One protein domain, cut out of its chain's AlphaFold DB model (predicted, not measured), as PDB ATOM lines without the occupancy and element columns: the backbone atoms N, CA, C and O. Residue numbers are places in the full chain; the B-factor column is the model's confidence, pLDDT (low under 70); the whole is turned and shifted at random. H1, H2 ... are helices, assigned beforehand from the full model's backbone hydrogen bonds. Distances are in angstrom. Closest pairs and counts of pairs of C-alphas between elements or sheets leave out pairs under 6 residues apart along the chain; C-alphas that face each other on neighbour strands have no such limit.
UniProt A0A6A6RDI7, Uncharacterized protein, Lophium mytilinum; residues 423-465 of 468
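This is residues 423 to 465 of the 468 residues of an uncharacterized protein of Lophium mytilinum (UniProt A0A6A6RDI7). A nine-residue helix, H1, and a longer one, H2, are joined by a long looping link, and an unnamed lead-in, residues 423 to 429, comes before H1. Residues 439 to 445 of the link stick out, as do residues 460 to 465, of which 460 to 464 belong to H2. The printed part has 43 residues, 22 of them in the two named helices, H1 then H2, with no named strand: all helix. It is only just compact, close to loose, with a radius of gyration of the C-alphas of 10.5 A and spans of 27 by 22 by 19 A.

H1, residues 430 to 438, and H2, residues 452 to 464, are only just apart, their closest C-alphas 8.1 A from each other. In both, every O i to N i+4 pair is within hydrogen-bond range.

H1 measures 12.3 A from C-alpha 430 at (84.675, -24.868, 1.135) to C-alpha 438. H2 measures 18.5 A and ends at C-alpha 464, (103.071, -29.706, 2.141).

The C-alphas farthest apart, Asn 424 and Asp 464, are 28.5 A apart. The printed part has no cut. The link, residues 439 to 451, is long. Mean pLDDT of the printed part is 74.8; 14 residues are under 70, among them 442 to 447.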
ATOM      1  N   PRO A 423      81.523 -15.604   6.763       87.88
ATOM      2  CA  PRO A 423      80.551 -16.657   6.543       87.88
ATOM      3  C   PRO A 423      79.863 -17.017   7.861       87.88
ATOM      4  O   PRO A 423      80.429 -16.851   8.947       87.88
ATOM      5  N   ASN A 424      78.646 -17.554   7.765       90.31
ATOM      6  CA  ASN A 424      77.914 -18.044   8.930       90.31
ATOM      7  C   ASN A 424      78.786 -19.054   9.714       90.31
ATOM      8  O   ASN A 424      79.527 -19.845   9.125       90.31
ATOM      9  N   GLN A 425      78.723 -19.027  11.047       85.12
ATOM     10  CA  GLN A 425      79.529 -19.910  11.897       85.12
ATOM     11  C   GLN A 425      79.249 -21.393  11.619       85.12
ATOM     12  O   GLN A 425      80.182 -22.193  11.666       85.12
ATOM     13  N   GLU A 426      78.012 -21.723  11.241       89.62
ATOM     14  CA  GLU A 426      77.578 -23.077  10.863       89.62
ATOM     15  C   GLU A 426      77.831 -23.417   9.381       89.62
ATOM     16  O   GLU A 426      77.622 -24.551   8.953       89.62
ATOM     17  N   ASP A 427      78.292 -22.458   8.570       82.00
ATOM     18  CA  ASP A 427      78.646 -22.716   7.176       82.00
ATOM     19  C   ASP A 427      80.024 -23.391   7.111       82.00
ATOM     20  O   ASP A 427      81.075 -22.761   7.300       82.00
ATOM     21  N   HIS A 428      79.997 -24.697   6.851       82.38
ATOM     22  CA  HIS A 428      81.166 -25.549   6.640       82.38
ATOM     23  C   HIS A 428      81.513 -25.731   5.155       82.38
ATOM     24  O   HIS A 428      82.311 -26.604   4.813       82.38
ATOM     25  N   SER A 429      80.919 -24.937   4.257       79.75
ATOM     26  CA  SER A 429      81.267 -24.975   2.840       79.75
ATOM     27  C   SER A 429      82.733 -24.601   2.617       79.75
ATOM     28  O   SER A 429      83.350 -23.835   3.362       79.75
ATOM     29  N   PHE A 430      83.294 -25.121   1.531       73.06
ATOM     30  CA  PHE A 430      84.675 -24.868   1.135       73.06
ATOM     31  C   PHE A 430      84.987 -23.367   0.987       73.06
ATOM     32  O   PHE A 430      86.022 -22.887   1.447       73.06
ATOM     33  N   ARG A 431      84.039 -22.597   0.435       76.88
ATOM     34  CA  ARG A 431      84.144 -21.138   0.304       76.88
ATOM     35  C   ARG A 431      84.225 -20.444   1.668       76.88
ATOM     36  O   ARG A 431      85.061 -19.563   1.842       76.88
ATOM     37  N   SER A 432      83.408 -20.863   2.638       84.38
ATOM     38  CA  SER A 432      83.440 -20.346   4.015       84.38
ATOM     39  C   SER A 432      84.797 -20.588   4.682       84.38
ATOM     40  O   SER A 432      85.365 -19.672   5.284       84.38
ATOM     41  N   LEU A 433      85.372 -21.785   4.519       79.69
ATOM     42  CA  LEU A 433      86.696 -22.099   5.060       79.69
ATOM     43  C   LEU A 433      87.773 -21.172   4.481       79.69
ATOM     44  O   LEU A 433      88.581 -20.622   5.223       79.69
ATOM     45  N   CYS A 434      87.747 -20.937   3.172       78.19
ATOM     46  CA  CYS A 434      88.760 -20.123   2.510       78.19
ATOM     47  C   CYS A 434      88.625 -18.633   2.852       78.19
ATOM     48  O   CYS A 434      89.639 -17.973   3.072       78.19
ATOM     49  N   ILE A 435      87.401 -18.119   3.033       82.81
ATOM     50  CA  ILE A 435      87.188 -16.769   3.582       82.81
ATOM     51  C   ILE A 435      87.782 -16.675   4.999       82.81
ATOM     52  O   ILE A 435      88.562 -15.760   5.269       82.81
ATOM     53  N   LYS A 436      87.509 -17.650   5.881       85.69
ATOM     54  CA  LYS A 436      88.063 -17.689   7.252       85.69
ATOM     55  C   LYS A 436      89.599 -17.720   7.259       85.69
ATOM     56  O   LYS A 436      90.217 -16.988   8.032       85.69
ATOM     57  N   VAL A 437      90.219 -18.524   6.393       82.88
ATOM     58  CA  VAL A 437      91.685 -18.632   6.281       82.88
ATOM     59  C   VAL A 437      92.290 -17.351   5.694       82.88
ATOM     60  O   VAL A 437      93.285 -16.858   6.226       82.88
ATOM     61  N   SER A 438      91.659 -16.751   4.680       84.12
ATOM     62  CA  SER A 438      92.130 -15.497   4.072       84.12
ATOM     63  C   SER A 438      92.134 -14.306   5.034       84.12
ATOM     64  O   SER A 438      92.982 -13.420   4.930       84.12
ATOM     65  N   LYS A 439      91.236 -14.322   6.024       84.44
ATOM     66  CA  LYS A 439      91.143 -13.309   7.083       84.44
ATOM     67  C   LYS A 439      92.056 -13.577   8.281       84.44
ATOM     68  O   LYS A 439      92.137 -12.746   9.185       84.44
ATOM     69  N   HIS A 440      92.752 -14.713   8.321       82.31
ATOM     70  CA  HIS A 440      93.643 -15.033   9.431       82.31
ATOM     71  C   HIS A 440      94.821 -14.033   9.473       82.31
ATOM     72  O   HIS A 440      95.459 -13.812   8.442       82.31
ATOM     73  N   PRO A 441      95.191 -13.450  10.636       73.31
ATOM     74  CA  PRO A 441      96.212 -12.392  10.714       73.31
ATOM     75  C   PRO A 441      97.576 -12.778  10.124       73.31
ATOM     76  O   PRO A 441      98.317 -11.932   9.624       73.31
ATOM     77  N   TYR A 442      97.899 -14.073  10.156       68.44
ATOM     78  CA  TYR A 442      99.134 -14.618   9.595       68.44
ATOM     79  C   TYR A 442      99.072 -14.883   8.089       68.44
ATOM     80  O   TYR A 442     100.116 -15.104   7.497       68.44
ATOM     81  N   LEU A 443      97.891 -14.859   7.469       69.69
ATOM     82  CA  LEU A 443      97.683 -15.148   6.043       69.69
ATOM     83  C   LEU A 443      97.045 -13.969   5.288       69.69
ATOM     84  O   LEU A 443      96.921 -14.028   4.069       69.69
ATOM     85  N   TRP A 444      96.740 -12.865   5.988       67.75
ATOM     86  CA  TRP A 444      96.135 -11.634   5.443       67.75
ATOM     87  C   TRP A 444      96.926 -10.995   4.285       67.75
ATOM     88  O   TRP A 444      96.445 -10.098   3.599       67.75
ATOM     89  N   HIS A 445      98.182 -11.407   4.113       59.50
ATOM     90  CA  HIS A 445      99.107 -10.873   3.124       59.50
ATOM     91  C   HIS A 445      99.270 -11.763   1.887       59.50
ATOM     92  O   HIS A 445     100.021 -11.373   0.996       59.50
ATOM     93  N   MET A 446      98.625 -12.935   1.845       65.44
ATOM     94  CA  MET A 446      98.592 -13.794   0.661       65.44
ATOM     95  C   MET A 446      97.481 -13.324  -0.279       65.44
ATOM     96  O   MET A 446      96.354 -13.107   0.164       65.44
ATOM     97  N   ASP A 447      97.794 -13.179  -1.566       63.56
ATOM     98  CA  ASP A 447      96.783 -12.933  -2.592       63.56
ATOM     99  C   ASP A 447      96.036 -14.246  -2.839       63.56
ATOM    100  O   ASP A 447      96.607 -15.217  -3.334       63.56
ATOM    101  N   TRP A 448      94.770 -14.294  -2.422       71.06
ATOM    102  CA  TRP A 448      93.910 -15.453  -2.629       71.06
ATOM    103  C   TRP A 448      93.324 -15.372  -4.036       71.06
ATOM    104  O   TRP A 448      92.518 -14.469  -4.281       71.06
ATOM    105  N   PRO A 449      93.711 -16.265  -4.962       68.50
ATOM    106  CA  PRO A 449      93.044 -16.348  -6.252       68.50
ATOM    107  C   PRO A 449      91.558 -16.666  -6.040       68.50
ATOM    108  O   PRO A 449      91.186 -17.390  -5.120       68.50
ATOM    109  N   ASP A 450      90.699 -16.098  -6.876       62.38
ATOM    110  CA  ASP A 450      89.248 -16.307  -6.853       62.38
ATOM    111  C   ASP A 450      88.810 -17.533  -7.676       62.38
ATOM    112  O   ASP A 450      87.642 -17.926  -7.640       62.38
ATOM    113  N   SER A 451      89.749 -18.167  -8.385       71.44
ATOM    114  CA  SER A 451      89.532 -19.395  -9.145       71.44
ATOM    115  C   SER A 451      89.710 -20.647  -8.279       71.44
ATOM    116  O   SER A 451      90.556 -20.703  -7.385       71.44
ATOM    117  N   SER A 452      88.931 -21.693  -8.577       66.06
ATOM    118  CA  SER A 452      89.042 -22.991  -7.898       66.06
ATOM    119  C   SER A 452      90.438 -23.604  -8.039       66.06
ATOM    120  O   SER A 452      90.981 -24.096  -7.059       66.06
ATOM    121  N   GLU A 453      91.057 -23.486  -9.219       70.56
ATOM    122  CA  GLU A 453      92.420 -23.979  -9.479       70.56
ATOM    123  C   GLU A 453      93.478 -23.251  -8.637       70.56
ATOM    124  O   GLU A 453      94.413 -23.868  -8.130       70.56
ATOM    125  N   GLY A 454      93.329 -21.937  -8.449       72.88
ATOM    126  CA  GLY A 454      94.254 -21.170  -7.623       72.88
ATOM    127  C   GLY A 454      94.123 -21.501  -6.133       72.88
ATOM    128  O   GLY A 454      95.123 -21.529  -5.414       72.88
ATOM    129  N   LEU A 455      92.904 -21.785  -5.669       68.75
ATOM    130  CA  LEU A 455      92.662 -22.257  -4.306       68.75
ATOM    131  C   LEU A 455      93.302 -23.627  -4.057       68.75
ATOM    132  O   LEU A 455      93.916 -23.829  -3.007       68.75
ATOM    133  N   ASP A 456      93.181 -24.541  -5.021       70.69
ATOM    134  CA  ASP A 456      93.762 -25.882  -4.935       70.69
ATOM    135  C   ASP A 456      95.292 -25.815  -4.806       70.69
ATOM    136  O   ASP A 456      95.861 -26.498  -3.952       70.69
ATOM    137  N   MET A 457      95.953 -24.907  -5.537       71.88
ATOM    138  CA  MET A 457      97.397 -24.663  -5.403       71.88
ATOM    139  C   MET A 457      97.807 -24.156  -4.013       71.88
ATOM    140  O   MET A 457      98.815 -24.595  -3.459       71.88
ATOM    141  N   VAL A 458      97.049 -23.219  -3.431       68.94
ATOM    142  CA  VAL A 458      97.351 -22.686  -2.088       68.94
ATOM    143  C   VAL A 458      97.167 -23.769  -1.023       68.94
ATOM    144  O   VAL A 458      97.955 -23.856  -0.082       68.94
ATOM    145  N   LEU A 459      96.163 -24.632  -1.180       68.31
ATOM    146  CA  LEU A 459      95.915 -25.741  -0.261       68.31
ATOM    147  C   LEU A 459      96.942 -26.866  -0.393       68.31
ATOM    148  O   LEU A 459      97.329 -27.435   0.626       68.31
ATOM    149  N   GLU A 460      97.402 -27.170  -1.606       75.19
ATOM    150  CA  GLU A 460      98.520 -28.092  -1.832       75.19
ATOM    151  C   GLU A 460      99.790 -27.559  -1.152       75.19
ATOM    152  O   GLU A 460     100.410 -28.263  -0.354       75.19
ATOM    153  N   TYR A 461     100.074 -26.262  -1.307       71.69
ATOM    154  CA  TYR A 461     101.178 -25.604  -0.607       71.69
ATOM    155  C   TYR A 461     101.056 -25.690   0.924       71.69
ATOM    156  O   TYR A 461     102.035 -26.016   1.597       71.69
ATOM    157  N   MET A 462      99.872 -25.434   1.494       68.75
ATOM    158  CA  MET A 462      99.643 -25.523   2.946       68.75
ATOM    159  C   MET A 462      99.675 -26.964   3.476       68.75
ATOM    160  O   MET A 462     100.073 -27.177   4.622       68.75
ATOM    161  N   ARG A 463      99.271 -27.951   2.667       70.81
ATOM    162  CA  ARG A 463      99.360 -29.379   3.010       70.81
ATOM    163  C   ARG A 463     100.813 -29.830   3.112       70.81
ATOM    164  O   ARG A 463     101.150 -30.564   4.038       70.81
ATOM    165  N   ASP A 464     101.651 -29.354   2.199       70.12
ATOM    166  CA  ASP A 464     103.071 -29.706   2.141       70.12
ATOM    167  C   ASP A 464     103.925 -28.903   3.136       70.12
ATOM    168  O   ASP A 464     105.053 -29.289   3.447       70.12
ATOM    169  N   HIS A 465     103.379 -27.812   3.681       67.38
ATOM    170  CA  HIS A 465     104.047 -26.938   4.645       67.38
ATOM    171  C   HIS A 465     103.153 -26.686   5.870       67.38
ATOM    172  O   HIS A 465     102.720 -25.546   6.088       67.38
TER     173      HIS A 465